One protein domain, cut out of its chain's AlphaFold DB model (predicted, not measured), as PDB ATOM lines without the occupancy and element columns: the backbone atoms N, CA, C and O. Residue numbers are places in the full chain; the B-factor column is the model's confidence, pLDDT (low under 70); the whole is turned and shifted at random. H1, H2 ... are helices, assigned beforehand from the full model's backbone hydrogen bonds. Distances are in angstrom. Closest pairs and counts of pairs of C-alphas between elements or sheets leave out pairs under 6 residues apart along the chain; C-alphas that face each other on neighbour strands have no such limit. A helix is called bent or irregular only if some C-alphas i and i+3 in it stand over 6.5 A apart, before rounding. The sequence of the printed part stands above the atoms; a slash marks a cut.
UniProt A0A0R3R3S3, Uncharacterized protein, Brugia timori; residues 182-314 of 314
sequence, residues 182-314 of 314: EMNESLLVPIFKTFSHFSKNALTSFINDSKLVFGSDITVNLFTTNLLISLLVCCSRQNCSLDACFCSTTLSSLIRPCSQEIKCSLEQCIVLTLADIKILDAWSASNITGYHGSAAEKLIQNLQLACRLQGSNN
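AT A GLANCE: This is residues 182 to 314 of the 314 residues of an uncharacterized protein of Brugia timori (UniProt A0A0R3R3S3). One helix, H3, forms the core, with H1 running nearly alongside it on one side and the hairpin of H6 and H7 on its other side, where H6 crosses it. H2 and the two short helices H4 and H5 lie round one side of this core, and the far end of H7 with the tail to residue 314 reaches out at the opposite end of the longest axis. The printed part has 133 residues with seven named helices, H1 to H7 in order along the chain, and no named strand; the class is all helix. It is compact, with a radius of gyration of the C-alphas of 13.9 A, and spans 42 by 34 by 31 A.

HOW THE PARTS SIT: H7, residues 295 to 311, is the longest helix. It forms a helical hairpin with H6, residues 274 to 287; they touch at a shallow tilt of 12 degrees, opposite ways, with the closest C-alphas, those of Ile 277 and Gln 304, 6.3 A apart. H6 touches H3, residues 222 to 237, about perpendicular at 85 degrees. H3 touches H6 with residues 232 to 237 alone, and the closest C-alphas of the two are those of Ser 236 and Leu 280, 5.2 A apart. H3 also touches H1, residues 182 to 197, at a shallow tilt of 11 degrees, the same way; their closest C-alphas, those of Ser 196 and Cys 234, are 5.5 A apart. H1 is irregular, C-alphas 186 and 189 being 7.4 A apart, and has a kink of 32 degrees near residue 189. H2, residues 200 to 210, is close to but not clearly touching H3, with the C-alphas of Leu 203 and Cys 235, the closest, 7.2 A apart. H2 is likewise close to but not clearly touching H4, residues 244 to 249; their closest C-alphas, those of Ile 207 and Phe 246, are 7.3 A apart. H4 and H5, residues 252 to 255, meet only through their tight link. H7 touches H5 with residues 295 to 296 alone, the closest C-alphas being those of Leu 254 and Ala 295, 5.0 A apart. H1 and H3 each stay apart from H7. Every O i to N i+4 pair is within hydrogen-bond range in H2, H3, H4, H6 and H7, and 10 of 12 are in H1; H5 is too short for such a pair.

IN THESE COORDINATES: H7 measures 24.5 A from first to last C-alpha, H1 23.9 A, H3 22.5 A, H6 19.8 A and H2 15.3 A. H1 begins at C-alpha 182, (165.071, 151.223, 206.019). H3 begins at C-alpha 222, (160.057, 151.172, 196.310), and H7 ends at C-alpha 311, (172.431, 132.959, 187.567).

THE WHOLE: The C-alphas farthest apart, those of Asp 209 and Asn 313, are 42.0 A apart. The printed part has no cut and ends at residue 314, the chain's last. The links H2 to H3, 11 residues, and H5 to H6, 18 residues, are long. The mean pLDDT of the printed part is 83.8; it is under 70 at residues 215 to 219, 257 to 261 and 310 to 314.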
ATOM      1  N   GLU A 182     165.187 151.699 204.635       93.06
ATOM      2  CA  GLU A 182     165.071 151.223 206.019       93.06
ATOM      3  C   GLU A 182     163.914 150.231 206.200       93.06
ATOM      4  O   GLU A 182     164.019 149.269 206.966       93.06
ATOM      5  N   MET A 183     162.782 150.461 205.524       94.06
ATOM      6  CA  MET A 183     161.650 149.530 205.572       94.06
ATOM      7  C   MET A 183     161.969 148.217 204.852       94.06
ATOM      8  O   MET A 183     161.652 147.153 205.381       94.06
ATOM      9  N   ASN A 184     162.621 148.273 203.687       93.06
ATOM     10  CA  ASN A 184     163.051 147.080 202.955       93.06
ATOM     11  C   ASN A 184     163.985 146.216 203.815       93.06
ATOM     12  O   ASN A 184     163.730 145.025 203.973       93.06
ATOM     13  N   GLU A 185     164.998 146.821 204.437       92.25
ATOM     14  CA  GLU A 185     165.959 146.113 205.292       92.25
ATOM     15  C   GLU A 185     165.307 145.478 206.528       92.25
ATOM     16  O   GLU A 185     165.635 144.353 206.898       92.25
ATOM     17  N   SER A 186     164.380 146.187 207.183       94.12
ATOM     18  CA  SER A 186     163.834 145.745 208.476       94.12
ATOM     19  C   SER A 186     162.561 144.897 208.390       94.12
ATOM     20  O   SER A 186     162.297 144.126 209.312       94.12
ATOM     21  N   LEU A 187     161.754 145.031 207.332       96.00
ATOM     22  CA  LEU A 187     160.398 144.462 207.284       96.00
ATOM     23  C   LEU A 187     160.141 143.530 206.102       96.00
ATOM     24  O   LEU A 187     159.338 142.608 206.244       96.00
ATOM     25  N   LEU A 188     160.791 143.734 204.952       94.81
ATOM     26  CA  LEU A 188     160.428 143.011 203.729       94.81
ATOM     27  C   LEU A 188     160.650 141.500 203.868       94.81
ATOM     28  O   LEU A 188     159.736 140.718 203.604       94.81
ATOM     29  N   VAL A 189     161.827 141.087 204.348       94.31
ATOM     30  CA  VAL A 189     162.175 139.665 204.509       94.31
ATOM     31  C   VAL A 189     161.292 138.959 205.551       94.31
ATOM     32  O   VAL A 189     160.726 137.915 205.219       94.31
ATOM     33  N   PRO A 190     161.095 139.494 206.777       95.69
ATOM     34  CA  PRO A 190     160.184 138.892 207.754       95.69
ATOM     35  C   PRO A 190     158.746 138.740 207.246       95.69
ATOM     36  O   PRO A 190     158.123 137.695 207.453       95.69
ATOM     37  N   ILE A 191     158.216 139.756 206.555       96.88
ATOM     38  CA  ILE A 191     156.850 139.719 206.017       96.88
ATOM     39  C   ILE A 191     156.744 138.688 204.890       96.88
ATOM     40  O   ILE A 191     155.829 137.867 204.906       96.88
ATOM     41  N   PHE A 192     157.698 138.668 203.955       95.56
ATOM     42  CA  PHE A 192     157.721 137.675 202.882       95.56
ATOM     43  C   PHE A 192     157.812 136.249 203.421       95.56
ATOM     44  O   PHE A 192     157.040 135.385 203.007       95.56
ATOM     45  N   LYS A 193     158.701 136.005 204.393       94.94
ATOM     46  CA  LYS A 193     158.809 134.701 205.053       94.94
ATOM     47  C   LYS A 193     157.465 134.288 205.653       94.94
ATOM     48  O   LYS A 193     157.021 133.166 205.424       94.94
ATOM     49  N   THR A 194     156.788 135.205 206.341       95.94
ATOM     50  CA  THR A 194     155.461 134.952 206.922       95.94
ATOM     51  C   THR A 194     154.444 134.567 205.844       95.94
ATOM     52  O   THR A 194     153.828 133.509 205.938       95.94
ATOM     53  N   PHE A 195     154.329 135.351 204.768       95.12
ATOM     54  CA  PHE A 195     153.424 135.031 203.658       95.12
ATOM     55  C   PHE A 195     153.751 133.706 202.968       95.12
ATOM     56  O   PHE A 195     152.841 133.007 202.532       95.12
ATOM     57  N   SER A 196     155.031 133.341 202.872       93.44
ATOM     58  CA  SER A 196     155.450 132.087 202.242       93.44
ATOM     59  C   SER A 196     155.036 130.836 203.026       93.44
ATOM     60  O   SER A 196     154.893 129.774 202.426       93.44
ATOM     61  N   HIS A 197     154.818 130.964 204.339       94.00
ATOM     62  CA  HIS A 197     154.378 129.866 205.203       94.00
ATOM     63  C   HIS A 197     152.856 129.721 205.286       94.00
ATOM     64  O   HIS A 197     152.377 128.668 205.698       94.00
ATOM     65  N   PHE A 198     152.093 130.742 204.891       94.38
ATOM     66  CA  PHE A 198     150.638 130.671 204.924       94.38
ATOM     67  C   PHE A 198     150.089 129.647 203.931       94.38
ATOM     68  O   PHE A 198     150.515 129.556 202.776       94.38
ATOM     69  N   SER A 199     149.067 128.916 204.379       92.94
ATOM     70  CA  SER A 199     148.251 128.085 203.498       92.94
ATOM     71  C   SER A 199     147.485 128.939 202.476       92.94
ATOM     72  O   SER A 199     147.213 130.122 202.699       92.94
ATOM     73  N   LYS A 200     147.052 128.323 201.367       93.12
ATOM     74  CA  LYS A 200     146.175 128.972 200.376       93.12
ATOM     75  C   LYS A 200     144.947 129.630 201.022       93.12
ATOM     76  O   LYS A 200     144.595 130.754 200.667       93.12
ATOM     77  N   ASN A 201     144.317 128.956 201.986       91.75
ATOM     78  CA  ASN A 201     143.127 129.465 202.673       91.75
ATOM     79  C   ASN A 201     143.454 130.687 203.543       91.75
ATOM     80  O   ASN A 201     142.722 131.674 203.500       91.75
ATOM     81  N   ALA A 202     144.570 130.646 204.277       92.19
ATOM     82  CA  ALA A 202     145.025 131.764 205.100       92.19
ATOM     83  C   ALA A 202     145.368 132.996 204.246       92.19
ATOM     84  O   ALA A 202     144.929 134.097 204.571       92.19
ATOM     85  N   LEU A 203     146.067 132.819 203.117       92.12
ATOM     86  CA  LEU A 203     146.344 133.907 202.168       92.12
ATOM     87  C   LEU A 203     145.064 134.488 201.565       92.12
ATOM     88  O   LEU A 203     144.907 135.707 201.527       92.12
ATOM     89  N   THR A 204     144.132 133.633 201.138       90.19
ATOM     90  CA  THR A 204     142.861 134.082 200.548       90.19
ATOM     91  C   THR A 204     142.047 134.889 201.563       90.19
ATOM     92  O   THR A 204     141.607 135.998 201.267       90.19
ATOM     93  N   SER A 205     141.899 134.375 202.792       89.44
ATOM     94  CA  SER A 205     141.233 135.094 203.887       89.44
ATOM     95  C   SER A 205     141.943 136.407 204.202       89.44
ATOM     96  O   SER A 205     141.291 137.436 204.355       89.44
ATOM     97  N   PHE A 206     143.276 136.412 204.235       90.25
ATOM     98  CA  PHE A 206     144.047 137.624 204.470       90.25
ATOM     99  C   PHE A 206     143.777 138.699 203.411       90.25
ATOM    100  O   PHE A 206     143.503 139.843 203.774       90.25
ATOM    101  N   ILE A 207     143.824 138.354 202.124       88.38
ATOM    102  CA  ILE A 207     143.606 139.300 201.019       88.38
ATOM    103  C   ILE A 207     142.190 139.878 201.072       88.38
ATOM    104  O   ILE A 207     142.023 141.095 200.979       88.38
ATOM    105  N   ASN A 208     141.192 139.018 201.286       84.12
ATOM    106  CA  ASN A 208     139.785 139.414 201.309       84.12
ATOM    107  C   ASN A 208     139.456 140.301 202.519       84.12
ATOM    108  O   ASN A 208     138.769 141.315 202.388       84.12
ATOM    109  N   ASP A 209     139.985 139.962 203.696       81.38
ATOM    110  CA  ASP A 209     139.660 140.669 204.936       81.38
ATOM    111  C   ASP A 209     140.416 141.992 205.091       81.38
ATOM    112  O   ASP A 209     139.921 142.928 205.721       81.38
ATOM    113  N   SER A 210     141.652 142.065 204.588       71.38
ATOM    114  CA  SER A 210     142.584 143.133 204.972       71.38
ATOM    115  C   SER A 210     142.416 144.422 204.170       71.38
ATOM    116  O   SER A 210     143.089 145.394 204.505       71.38
ATOM    117  N   LYS A 211     141.554 144.438 203.133       70.00
ATOM    118  CA  LYS A 211     141.319 145.583 202.224       70.00
ATOM    119  C   LYS A 211     142.610 146.373 201.989       70.00
ATOM    120  O   LYS A 211     142.725 147.521 202.407       70.00
ATOM    121  N   LEU A 212     143.622 145.708 201.433       75.94
ATOM    122  CA  LEU A 212     145.012 146.169 201.447       75.94
ATOM    123  C   LEU A 212     145.167 147.532 200.743       75.94
ATOM    124  O   LEU A 212     145.229 147.616 199.515       75.94
ATOM    125  N   VAL A 213     145.255 148.612 201.527       70.94
ATOM    126  CA  VAL A 213     145.438 149.977 201.014       70.94
ATOM    127  C   VAL A 213     146.922 150.331 201.007       70.94
ATOM    128  O   VAL A 213     147.489 150.743 202.017       70.94
ATOM    129  N   PHE A 214     147.555 150.217 199.844       70.56
ATOM    130  CA  PHE A 214     148.958 150.604 199.650       70.56
ATOM    131  C   PHE A 214     149.150 152.121 199.408       70.56
ATOM    132  O   PHE A 214     150.282 152.589 199.320       70.56
ATOM    133  N   GLY A 215     148.067 152.909 199.367       61.94
ATOM    134  CA  GLY A 215     148.089 154.348 199.063       61.94
ATOM    135  C   GLY A 215     147.930 154.645 197.567       61.94
ATOM    136  O   GLY A 215     147.905 153.726 196.753       61.94
ATOM    137  N   SER A 216     147.768 155.924 197.206       57.75
ATOM    138  CA  SER A 216     147.400 156.340 195.841       57.75
ATOM    139  C   SER A 216     148.477 156.091 194.783       57.75
ATOM    140  O   SER A 216     148.121 155.939 193.624       57.75
ATOM    141  N   ASP A 217     149.754 155.971 195.164       62.16
ATOM    142  CA  ASP A 217     150.857 155.791 194.212       62.16
ATOM    143  C   ASP A 217     151.844 154.709 194.670       62.16
ATOM    144  O   ASP A 217     152.972 154.977 195.088       62.16
ATOM    145  N   ILE A 218     151.408 153.449 194.578       65.94
ATOM    146  CA  ILE A 218     152.222 152.253 194.877       65.94
ATOM    147  C   ILE A 218     153.536 152.260 194.084       65.94
ATOM    148  O   ILE A 218     154.571 151.838 194.598       65.94
ATOM    149  N   THR A 219     153.486 152.777 192.855       65.88
ATOM    150  CA  THR A 219     154.594 152.847 191.894       65.88
ATOM    151  C   THR A 219     155.684 153.845 192.281       65.88
ATOM    152  O   THR A 219     156.801 153.748 191.776       65.88
ATOM    153  N   VAL A 220     155.395 154.791 193.182       77.00
ATOM    154  CA  VAL A 220     156.358 155.819 193.612       77.00
ATOM    155  C   VAL A 220     157.233 155.319 194.758       77.00
ATOM    156  O   VAL A 220     158.402 155.695 194.858       77.00
ATOM    157  N   ASN A 221     156.702 154.453 195.626       86.75
ATOM    158  CA  ASN A 221     157.454 153.951 196.766       86.75
ATOM    159  C   ASN A 221     158.013 152.539 196.500       86.75
ATOM    160  O   ASN A 221     157.292 151.561 196.296       86.75
ATOM    161  N   LEU A 222     159.344 152.431 196.537       89.19
ATOM    162  CA  LEU A 222     160.057 151.172 196.310       89.19
ATOM    163  C   LEU A 222     159.644 150.064 197.295       89.19
ATOM    164  O   LEU A 222     159.511 148.913 196.891       89.19
ATOM    165  N   PHE A 223     159.408 150.393 198.570       91.81
ATOM    166  CA  PHE A 223     158.990 149.402 199.565       91.81
ATOM    167  C   PHE A 223     157.582 148.875 199.275       91.81
ATOM    168  O   PHE A 223     157.372 147.668 199.336       91.81
ATOM    169  N   THR A 224     156.624 149.733 198.905       90.31
ATOM    170  CA  THR A 224     155.265 149.273 198.563       90.31
ATOM    171  C   THR A 224     155.254 148.411 197.312       90.31
ATOM    172  O   THR A 224     154.553 147.402 197.290       90.31
ATOM    173  N   THR A 225     156.058 148.765 196.306       89.12
ATOM    174  CA  THR A 225     156.224 147.943 195.100       89.12
ATOM    175  C   THR A 225     156.830 146.583 195.456       89.12
ATOM    176  O   THR A 225     156.235 145.553 195.146       89.12
ATOM    177  N   ASN A 226     157.955 146.550 196.183       91.94
ATOM    178  CA  ASN A 226     158.591 145.298 196.607       91.94
ATOM    179  C   ASN A 226     157.659 144.431 197.468       91.94
ATOM    180  O   ASN A 226     157.590 143.219 197.269       91.94
ATOM    181  N   LEU A 227     156.917 145.035 198.400       92.94
ATOM    182  CA  LEU A 227     155.962 144.347 199.268       92.94
ATOM    183  C   LEU A 227     154.786 143.753 198.480       92.94
ATOM    184  O   LEU A 227     154.378 142.624 198.747       92.94
ATOM    185  N   LEU A 228     154.246 144.488 197.504       91.25
ATOM    186  CA  LEU A 228     153.151 144.003 196.668       91.25
ATOM    187  C   LEU A 228     153.607 142.850 195.770       91.25
ATOM    188  O   LEU A 228     152.946 141.816 195.739       91.25
ATOM    189  N   ILE A 229     154.759 142.977 195.105       90.88
ATOM    190  CA  ILE A 229     155.318 141.878 194.306       90.88
ATOM    191  C   ILE A 229     155.624 140.663 195.192       90.88
ATOM    192  O   ILE A 229     155.300 139.542 194.810       90.88
ATOM    193  N   SER A 230     156.156 140.868 196.402       92.81
ATOM    194  CA  SER A 230     156.368 139.796 197.388       92.81
ATOM    195  C   SER A 230     155.078 139.034 197.696       92.81
ATOM    196  O   SER A 230     155.070 137.805 197.698       92.81
ATOM    197  N   LEU A 231     153.974 139.756 197.920       92.88
ATOM    198  CA  LEU A 231     152.663 139.153 198.145       92.88
ATOM    199  C   LEU A 231     152.182 138.377 196.910       92.88
ATOM    200  O   LEU A 231     151.720 137.247 197.056       92.88
ATOM    201  N   LEU A 232     152.322 138.940 195.704       92.25
ATOM    202  CA  LEU A 232     151.926 138.271 194.459       92.25
ATOM    203  C   LEU A 232     152.735 136.991 194.204       92.25
ATOM    204  O   LEU A 232     152.152 135.991 193.796       92.25
ATOM    205  N   VAL A 233     154.035 136.978 194.513       93.88
ATOM    206  CA  VAL A 233     154.872 135.765 194.464       93.88
ATOM    207  C   VAL A 233     154.334 134.688 195.410       93.88
ATOM    208  O   VAL A 233     154.226 133.523 195.036       93.88
ATOM    209  N   CYS A 234     153.976 135.045 196.646       94.00
ATOM    210  CA  CYS A 234     153.392 134.081 197.583       94.00
ATOM    211  C   CYS A 234     152.028 133.564 197.094       94.00
ATOM    212  O   CYS A 234     151.748 132.369 197.201       94.00
ATOM    213  N   CYS A 235     151.207 134.438 196.506       93.12
ATOM    214  CA  CYS A 235     149.917 134.061 195.928       93.12
ATOM    215  C   CYS A 235     150.072 133.105 194.743       93.12
ATOM    216  O   CYS A 235     149.339 132.118 194.668       93.12
ATOM    217  N   SER A 236     151.035 133.361 193.852       94.00
ATOM    218  CA  SER A 236     151.279 132.520 192.680       94.00
ATOM    219  C   SER A 236     151.800 131.139 193.070       94.00
ATOM    220  O   SER A 236     151.295 130.137 192.569       94.00
ATOM    221  N   ARG A 237     152.721 131.062 194.044       92.81
ATOM    222  CA  ARG A 237     153.230 129.791 194.594       92.81
ATOM    223  C   ARG A 237     152.123 128.907 195.169       92.81
ATOM    224  O   ARG A 237     152.162 127.695 194.996       92.81
ATOM    225  N   GLN A 238     151.136 129.509 195.834       92.50
ATOM    226  CA  GLN A 238     150.011 128.791 196.442       92.50
ATOM    227  C   GLN A 238     148.794 128.663 195.509       92.50
ATOM    228  O   GLN A 238     147.759 128.133 195.918       92.50
ATOM    229  N   ASN A 239     148.887 129.160 194.266       90.62
ATOM    230  CA  ASN A 239     147.775 129.267 193.319       90.62
ATOM    231  C   ASN A 239     146.496 129.832 193.981       90.62
ATOM    232  O   ASN A 239     145.404 129.247 193.922       90.62
ATOM    233  N   CYS A 240     146.672 130.935 194.711       88.50
ATOM    234  CA  CYS A 240     145.613 131.678 195.384       88.50
ATOM    235  C   CYS A 240     144.799 132.459 194.346       88.50
ATOM    236  O   CYS A 240     145.373 132.998 193.409       88.50
ATOM    237  N   SER A 241     143.479 132.542 194.497       84.88
ATOM    238  CA  SER A 241     142.657 133.440 193.677       84.88
ATOM    239  C   SER A 241     142.655 134.837 194.290       84.88
ATOM    240  O   SER A 241     142.572 134.966 195.513       84.88
ATOM    241  N   LEU A 242     142.705 135.870 193.455       85.12
ATOM    242  CA  LEU A 242     142.518 137.252 193.891       85.12
ATOM    243  C   LEU A 242     141.041 137.636 193.768       85.12
ATOM    244  O   LEU A 242     140.414 137.357 192.748       85.12
ATOM    245  N   ASP A 243     140.487 138.292 194.787       82.31
ATOM    246  CA  ASP A 243     139.156 138.893 194.678       82.31
ATOM    247  C   ASP A 243     139.179 140.102 193.722       82.31
ATOM    248  O   ASP A 243     140.163 140.845 193.632       82.31
ATOM    249  N   ALA A 244     138.061 140.341 193.036       78.31
ATOM    250  CA  ALA A 244     137.863 141.464 192.128       78.31
ATOM    251  C   ALA A 244     138.117 142.817 192.815       78.31
ATOM    252  O   ALA A 244     138.627 143.751 192.188       78.31
ATOM    253  N   CYS A 245     137.820 142.926 194.116       79.44
ATOM    254  CA  CYS A 245     138.133 144.110 194.915       79.44
ATOM    255  C   CYS A 245     139.646 144.376 194.969       79.44
ATOM    256  O   CYS A 245     140.085 145.503 194.742       79.44
ATOM    257  N   PHE A 246     140.461 143.344 195.196       82.81
ATOM    258  CA  PHE A 246     141.917 143.482 195.254       82.81
ATOM    259  C   PHE A 246     142.499 143.892 193.894       82.81
ATOM    260  O   PHE A 246     143.316 144.814 193.816       82.81
ATOM    261  N   CYS A 247     142.025 143.280 192.806       78.81
ATOM    262  CA  CYS A 247     142.450 143.649 191.455       78.81
ATOM    263  C   CYS A 247     142.071 145.100 191.106       78.81
ATOM    264  O   CYS A 247     142.896 145.854 190.591       78.81
ATOM    265  N   SER A 248     140.843 145.518 191.426       76.69
ATOM    266  CA  SER A 248     140.332 146.854 191.086       76.69
ATOM    267  C   SER A 248     140.863 147.982 191.971       76.69
ATOM    268  O   SER A 248     140.895 149.126 191.524       76.69
ATOM    269  N   THR A 249     141.287 147.695 193.204       77.06
ATOM    270  CA  THR A 249     141.780 148.719 194.137       77.06
ATOM    271  C   THR A 249     143.299 148.694 194.228       77.06
ATOM    272  O   THR A 249     143.958 149.643 193.804       77.06
ATOM    273  N   THR A 250     143.868 147.592 194.713       80.38
ATOM    274  CA  THR A 250     145.298 147.453 194.988       80.38
ATOM    275  C   THR A 250     146.129 147.344 193.712       80.38
ATOM    276  O   THR A 250     147.151 148.012 193.599       80.38
ATOM    277  N   LEU A 251     145.699 146.549 192.727       81.38
ATOM    278  CA  LEU A 251     146.470 146.367 191.486       81.38
ATOM    279  C   LEU A 251     146.202 147.432 190.420       81.38
ATOM    280  O   LEU A 251     146.935 147.495 189.435       81.38
ATOM    281  N   SER A 252     145.212 148.305 190.615       78.06
ATOM    282  CA  SER A 252     144.802 149.315 189.625       78.06
ATOM    283  C   SER A 252     145.953 150.171 189.084       78.06
ATOM    284  O   SER A 252     146.006 150.468 187.890       78.06
ATOM    285  N   SER A 253     146.904 150.526 189.951       74.00
ATOM    286  CA  SER A 253     148.085 151.324 189.606       74.00
ATOM    287  C   SER A 253     149.148 150.541 188.824       74.00
ATOM    288  O   SER A 253     149.867 151.141 188.030       74.00
ATOM    289  N   LEU A 254     149.219 149.215 188.992       76.56
ATOM    290  CA  LEU A 254     150.130 148.339 188.246       76.56
ATOM    291  C   LEU A 254     149.532 147.826 186.927       76.56
ATOM    292  O   LEU A 254     150.278 147.527 185.998       76.56
ATOM    293  N   ILE A 255     148.202 147.734 186.834       78.25
ATOM    294  CA  ILE A 255     147.490 147.279 185.627       78.25
ATOM    295  C   ILE A 255     147.504 148.361 184.534       78.25
ATOM    296  O   ILE A 255     147.509 148.051 183.344       78.25
ATOM    297  N   ARG A 256     147.552 149.648 184.901       74.19
ATOM    298  CA  ARG A 256     147.590 150.736 183.915       74.19
ATOM    299  C   ARG A 256     148.920 150.722 183.136       74.19
ATOM    300  O   ARG A 256     149.974 150.549 183.752       74.19
ATOM    301  N   PRO A 257     148.915 150.971 181.810       65.44
ATOM    302  CA  PRO A 257     150.146 151.166 181.055       65.44
ATOM    303  C   PRO A 257     150.936 152.332 181.654       65.44
ATOM    304  O   PRO A 257     150.480 153.475 181.640       65.44
ATOM    305  N   CYS A 258     152.109 152.039 182.209       65.12
ATOM    306  CA  CYS A 258     153.014 153.056 182.721       65.12
ATOM    307  C   CYS A 258     154.131 153.295 181.698       65.12
ATOM    308  O   CYS A 258     154.767 152.347 181.213       65.12
ATOM    309  N   SER A 259     154.338 154.564 181.342       61.81
ATOM    310  CA  SER A 259     155.488 155.026 180.558       61.81
ATOM    311  C   SER A 259     156.746 155.170 181.416       61.81
ATOM    312  O   SER A 259     157.850 155.135 180.884       61.81
ATOM    313  N   GLN A 260     156.583 155.313 182.733       65.69
ATOM    314  CA  GLN A 260     157.678 155.460 183.678       65.69
ATOM    315  C   GLN A 260     158.221 154.092 184.098       65.69
ATOM    316  O   GLN A 260     157.471 153.138 184.308       65.69
ATOM    317  N   GLU A 261     159.543 154.002 184.219       66.75
ATOM    318  CA  GLU A 261     160.213 152.799 184.695       66.75
ATOM    319  C   GLU A 261     159.915 152.600 186.186       66.75
ATOM    320  O   GLU A 261     160.321 153.401 187.035       66.75
ATOM    321  N   ILE A 262     159.171 151.540 186.511       73.06
ATOM    322  CA  ILE A 262     158.890 151.180 187.898       73.06
ATOM    323  C   ILE A 262     160.078 150.383 188.425       73.06
ATOM    324  O   ILE A 262     160.448 149.345 187.876       73.06
ATOM    325  N   LYS A 263     160.671 150.871 189.514       77.38
ATOM    326  CA  LYS A 263     161.799 150.210 190.164       77.38
ATOM    327  C   LYS A 263     161.298 149.083 191.061       77.38
ATOM    328  O   LYS A 263     160.449 149.302 191.921       77.38
ATOM    329  N   CYS A 264     161.884 147.903 190.905       79.06
ATOM    330  CA  CYS A 264     161.748 146.794 191.838       79.06
ATOM    331  C   CYS A 264     163.144 146.257 192.144       79.06
ATOM    332  O   CYS A 264     163.948 146.056 191.238       79.06
ATOM    333  N   SER A 265     163.444 146.077 193.428       79.44
ATOM    334  CA  SER A 265     164.761 145.637 193.910       79.44
ATOM    335  C   SER A 265     164.639 144.385 194.776       79.44
ATOM    336  O   SER A 265     165.405 144.190 195.718       79.44
ATOM    337  N   LEU A 266     163.631 143.559 194.489       80.44
ATOM    338  CA  LEU A 266     163.244 142.432 195.330       80.44
ATOM    339  C   LEU A 266     164.373 141.410 195.498       80.44
ATOM    340  O   LEU A 266     164.565 140.878 196.585       80.44
ATOM    341  N   GLU A 267     165.166 141.215 194.451       75.50
ATOM    342  CA  GLU A 267     166.292 140.278 194.404       75.50
ATOM    343  C   GLU A 267     167.432 140.624 195.368       75.50
ATOM    344  O   GLU A 267     168.228 139.763 195.723       75.50
ATOM    345  N   GLN A 268     167.521 141.883 195.805       75.50
ATOM    346  CA  GLN A 268     168.504 142.305 196.806       75.50
ATOM    347  C   GLN A 268     168.097 141.875 198.219       75.50
ATOM    348  O   GLN A 268     168.922 141.870 199.129       75.50
ATOM    349  N   CYS A 269     166.820 141.542 198.417       74.94
ATOM    350  CA  CYS A 269     166.257 141.227 199.725       74.94
ATOM    351  C   CYS A 269     165.789 139.772 199.823       74.94
ATOM    352  O   CYS A 269     165.850 139.181 200.899       74.94
ATOM    353  N   ILE A 270     165.285 139.195 198.731       83.00
ATOM    354  CA  ILE A 270     164.626 137.890 198.703       83.00
ATOM    355  C   ILE A 270     165.194 137.057 197.556       83.00
ATOM    356  O   ILE A 270     165.286 137.516 196.420       83.00
ATOM    357  N   VAL A 271     165.520 135.798 197.855       82.75
ATOM    358  CA  VAL A 271     165.967 134.825 196.853       82.75
ATOM    359  C   VAL A 271     164.757 134.337 196.058       82.75
ATOM    360  O   VAL A 271     163.894 133.631 196.589       82.75
ATOM    361  N   LEU A 272     164.701 134.712 194.781       85.31
ATOM    362  CA  LEU A 272     163.715 134.232 193.816       85.31
ATOM    363  C   LEU A 272     164.405 133.401 192.742       85.31
ATOM    364  O   LEU A 272     165.456 133.773 192.228       85.31
ATOM    365  N   THR A 273     163.807 132.266 192.394       87.25
ATOM    366  CA  THR A 273     164.293 131.433 191.293       87.25
ATOM    367  C   THR A 273     163.630 131.834 189.978       87.25
ATOM    368  O   THR A 273     162.515 132.357 189.948       87.25
ATOM    369  N   LEU A 274     164.262 131.503 188.847       87.44
ATOM    370  CA  LEU A 274     163.634 131.684 187.533       87.44
ATOM    371  C   LEU A 274     162.304 130.912 187.416       87.44
ATOM    372  O   LEU A 274     161.407 131.337 186.687       87.44
ATOM    373  N   ALA A 275     162.170 129.786 188.125       89.06
ATOM    374  CA  ALA A 275     160.927 129.024 188.191       89.06
ATOM    375  C   ALA A 275     159.817 129.814 188.899       89.06
ATOM    376  O   ALA A 275     158.708 129.881 188.374       89.06
ATOM    377  N   ASP A 276     160.125 130.479 190.017       90.38
ATOM    378  CA  ASP A 276     159.166 131.329 190.735       90.38
ATOM    379  C   ASP A 276     158.620 132.447 189.848       90.38
ATOM    380  O   ASP A 276     157.420 132.714 189.847       90.38
ATOM    381  N   ILE A 277     159.491 133.076 189.056       90.81
ATOM    382  CA  ILE A 277     159.103 134.176 188.168       90.81
ATOM    383  C   ILE A 277     158.221 133.671 187.026       90.81
ATOM    384  O   ILE A 277     157.223 134.303 186.703       90.81
ATOM    385  N   LYS A 278     158.534 132.504 186.448       92.31
ATOM    386  CA  LYS A 278     157.677 131.877 185.426       92.31
ATOM    387  C   LYS A 278     156.300 131.510 185.980       92.31
ATOM    388  O   LYS A 278     155.299 131.703 185.297       92.31
ATOM    389  N   ILE A 279     156.246 130.991 187.209       94.00
ATOM    390  CA  ILE A 279     154.982 130.695 187.897       94.00
ATOM    391  C   ILE A 279     154.198 131.989 188.127       94.00
ATOM    392  O   ILE A 279     153.003 132.031 187.854       94.00
ATOM    393  N   LEU A 280     154.867 133.052 188.586       94.19
ATOM    394  CA  LEU A 280     154.255 134.361 188.795       94.19
ATOM    395  C   LEU A 280     153.678 134.947 187.503       94.19
ATOM    396  O   LEU A 280     152.558 135.442 187.536       94.19
ATOM    397  N   ASP A 281     154.413 134.885 186.395       93.06
ATOM    398  CA  ASP A 281     153.993 135.373 185.076       93.06
ATOM    399  C   ASP A 281     152.731 134.644 184.582       93.06
ATOM    400  O   ASP A 281     151.681 135.256 184.378       93.06
ATOM    401  N   ALA A 282     152.774 133.307 184.530       93.94
ATOM    402  CA  ALA A 282     151.643 132.486 184.093       93.94
ATOM    403  C   ALA A 282     150.403 132.645 184.993       93.94
ATOM    404  O   ALA A 282     149.267 132.739 184.512       93.94
ATOM    405  N   TRP A 283     150.613 132.695 186.312       94.88
ATOM    406  CA  TRP A 283     149.535 132.914 187.272       94.88
ATOM    407  C   TRP A 283     148.944 134.322 187.134       94.88
ATOM    408  O   TRP A 283     147.721 134.469 187.165       94.88
ATOM    409  N   SER A 284     149.779 135.341 186.919       91.69
ATOM    410  CA  SER A 284     149.348 136.735 186.759       91.69
ATOM    411  C   SER A 284     148.529 136.928 185.486       91.69
ATOM    412  O   SER A 284     147.460 137.528 185.553       91.69
ATOM    413  N   ALA A 285     148.947 136.336 184.363       90.62
ATOM    414  CA  ALA A 285     148.180 136.344 183.115       90.62
ATOM    415  C   ALA A 285     146.772 135.737 183.273       90.62
ATOM    416  O   ALA A 285     145.828 136.173 182.618       90.62
ATOM    417  N   SER A 286     146.619 134.758 184.171       90.25
ATOM    418  CA  SER A 286     145.342 134.078 184.419       90.25
ATOM    419  C   SER A 286     144.458 134.775 185.463       90.25
ATOM    420  O   SER A 286     143.238 134.646 185.408       90.25
ATOM    421  N   ASN A 287     145.049 135.488 186.431       87.81
ATOM    422  CA  ASN A 287     144.333 136.026 187.600       87.81
ATOM    423  C   ASN A 287     144.200 137.557 187.607       87.81
ATOM    424  O   ASN A 287     143.388 138.090 188.363       87.81
ATOM    425  N   ILE A 288     144.977 138.276 186.794       87.25
ATOM    426  CA  ILE A 288     144.984 139.741 186.758       87.25
ATOM    427  C   ILE A 288     144.386 140.212 185.432       87.25
ATOM    428  O   ILE A 288     144.961 140.045 184.356       87.25
ATOM    429  N   THR A 289     143.219 140.848 185.506       85.44
ATOM    430  CA  THR A 289     142.579 141.445 184.332       85.44
ATOM    431  C   THR A 289     143.405 142.627 183.819       85.44
ATOM    432  O   THR A 289     143.793 143.509 184.579       85.44
ATOM    433  N   GLY A 290     143.692 142.648 182.513       83.44
ATOM    434  CA  GLY A 290     144.535 143.684 181.905       83.44
ATOM    435  C   GLY A 290     146.037 143.507 182.153       83.44
ATOM    436  O   GLY A 290     146.773 144.479 182.047       83.44
ATOM    437  N   TYR A 291     146.493 142.294 182.487       86.69
ATOM    438  CA  TYR A 291     147.910 142.003 182.719       86.69
ATOM    439  C   TYR A 291     148.812 142.313 181.512       86.69
ATOM    440  O   TYR A 291     149.851 142.954 181.670       86.69
ATOM    441  N   HIS A 292     148.424 141.905 180.305       86.12
ATOM    442  CA  HIS A 292     149.245 142.120 179.114       86.12
ATOM    443  C   HIS A 292     149.335 143.605 178.737       86.12
ATOM    444  O   HIS A 292     148.327 144.306 178.657       86.12
ATOM    445  N   GLY A 293     150.555 144.084 178.499       81.94
ATOM    446  CA  GLY A 293     150.894 145.487 178.263       81.94
ATOM    447  C   GLY A 293     150.925 146.354 179.526       81.94
ATOM    448  O   GLY A 293     151.163 147.563 179.431       81.94
ATOM    449  N   SER A 294     150.687 145.768 180.705       87.25
ATOM    450  CA  SER A 294     150.642 146.501 181.972       87.25
ATOM    451  C   SER A 294     152.027 146.796 182.544       87.25
ATOM    452  O   SER A 294     153.054 146.256 182.127       87.25
ATOM    453  N   ALA A 295     152.057 147.652 183.563       84.50
ATOM    454  CA  ALA A 295     153.260 147.877 184.348       84.50
ATOM    455  C   ALA A 295     153.661 146.631 185.168       84.50
ATOM    456  O   ALA A 295     154.851 146.405 185.383       84.50
ATOM    457  N   ALA A 296     152.692 145.800 185.576       86.12
ATOM    458  CA  ALA A 296     152.945 144.531 186.259       86.12
ATOM    459  C   ALA A 296     153.715 143.534 185.376       86.12
ATOM    460  O   ALA A 296     154.662 142.907 185.848       86.12
ATOM    461  N   GLU A 297     153.351 143.413 184.096       89.88
ATOM    462  CA  GLU A 297     154.058 142.544 183.142       89.88
ATOM    463  C   GLU A 297     155.504 143.015 182.940       89.88
ATOM    464  O   GLU A 297     156.436 142.226 183.086       89.88
ATOM    465  N   LYS A 298     155.713 144.321 182.725       86.62
ATOM    466  CA  LYS A 298     157.064 144.903 182.616       86.62
ATOM    467  C   LYS A 298     157.914 144.657 183.868       86.62
ATOM    468  O   LYS A 298     159.091 144.329 183.758       86.62
ATOM    469  N   LEU A 299     157.327 144.791 185.060       87.25
ATOM    470  CA  LEU A 299     158.012 144.511 186.326       87.25
ATOM    471  C   LEU A 299     158.463 143.051 186.431       87.25
ATOM    472  O   LEU A 299     159.596 142.786 186.830       87.25
ATOM    473  N   ILE A 300     157.596 142.109 186.059       89.19
ATOM    474  CA  ILE A 300     157.906 140.674 186.089       89.19
ATOM    475  C   ILE A 300     158.987 140.330 185.059       89.19
ATOM    476  O   ILE A 300     159.910 139.579 185.374       89.19
ATOM    477  N   GLN A 301     158.944 140.929 183.867       88.81
ATOM    478  CA  GLN A 301     159.997 140.783 182.858       88.81
ATOM    479  C   GLN A 301     161.348 141.324 183.353       88.81
ATOM    480  O   GLN A 301     162.373 140.663 183.181       88.81
ATOM    481  N   ASN A 302     161.358 142.477 184.029       86.94
ATOM    482  CA  ASN A 302     162.571 143.046 184.620       86.94
ATOM    483  C   ASN A 302     163.168 142.136 185.704       86.94
ATOM    484  O   ASN A 302     164.376 141.903 185.701       86.94
ATOM    485  N   LEU A 303     162.332 141.562 186.577       86.19
ATOM    486  CA  LEU A 303     162.765 140.552 187.553       86.19
ATOM    487  C   LEU A 303     163.306 139.297 186.860       86.19
ATOM    488  O   LEU A 303     164.299 138.710 187.275       86.19
ATOM    489  N   GLN A 304     162.686 138.873 185.757       87.69
ATOM    490  CA  GLN A 304     163.178 137.724 185.006       87.69
ATOM    491  C   GLN A 304     164.586 137.968 184.450       87.69
ATOM    492  O   GLN A 304     165.416 137.057 184.457       87.69
ATOM    493  N   LEU A 305     164.852 139.177 183.950       85.31
ATOM    494  CA  LEU A 305     166.167 139.571 183.451       85.31
ATOM    495  C   LEU A 305     167.202 139.603 184.573       85.31
ATOM    496  O   LEU A 305     168.285 139.040 184.413       85.31
ATOM    497  N   ALA A 306     166.874 140.211 185.708       83.75
ATOM    498  CA  ALA A 306     167.832 140.377 186.787       83.75
ATOM    499  C   ALA A 306     168.143 139.039 187.508       83.75
ATOM    500  O   ALA A 306     169.322 138.718 187.685       83.75
ATOM    501  N   CYS A 307     167.172 138.127 187.669       81.56
ATOM    502  CA  CYS A 307     167.453 136.736 188.063       81.56
ATOM    503  C   CYS A 307     168.336 135.958 187.065       81.56
ATOM    504  O   CYS A 307     169.150 135.133 187.482       81.56
ATOM    505  N   ARG A 308     168.209 136.185 185.745       79.81
ATOM    506  CA  ARG A 308     169.099 135.547 184.748       79.81
ATOM    507  C   ARG A 308     170.535 136.052 184.865       79.81
ATOM    508  O   ARG A 308     171.461 135.260 184.727       79.81
ATOM    509  N   LEU A 309     170.715 137.344 185.135       73.88
ATOM    510  CA  LEU A 309     172.035 137.942 185.344       73.88
ATOM    511  C   LEU A 309     172.697 137.414 186.624       73.88
ATOM    512  O   LEU A 309     173.890 137.127 186.612       73.88
ATOM    513  N   GLN A 310     171.929 137.203 187.698       68.56
ATOM    514  CA  GLN A 310     172.437 136.569 188.921       68.56
ATOM    515  C   GLN A 310     172.860 135.110 188.697       68.56
ATOM    516  O   GLN A 310     173.899 134.692 189.197       68.56
ATOM    517  N   GLY A 311     172.098 134.347 187.907       58.16
ATOM    518  CA  GLY A 311     172.431 132.959 187.567       58.16
ATOM    519  C   GLY A 311     173.627 132.794 186.621       58.16
ATOM    520  O   GLY A 311     174.148 131.691 186.522       58.16
ATOM    521  N   SER A 312     174.064 133.857 185.938       53.16
ATOM    522  CA  SER A 312     175.246 133.847 185.060       53.16
ATOM    523  C   SER A 312     176.555 134.196 185.785       53.16
ATOM    524  O   SER A 312     177.618 134.087 185.179       53.16
ATOM    525  N   ASN A 313     176.477 134.653 187.040       47.69
ATOM    526  CA  ASN A 313     177.624 135.059 187.863       47.69
ATOM    527  C   ASN A 313     178.018 134.015 188.928       47.69
ATOM    528  O   ASN A 313     178.911 134.288 189.731       47.69
ATOM    529  N   ASN A 314     177.367 132.847 188.930       38.97
ATOM    530  CA  ASN A 314     177.729 131.662 189.717       38.97
ATOM    531  C   ASN A 314     178.214 130.550 188.784       38.97
ATOM    532  O   ASN A 314     179.021 129.719 189.254       38.97
TER     533      ASN A 314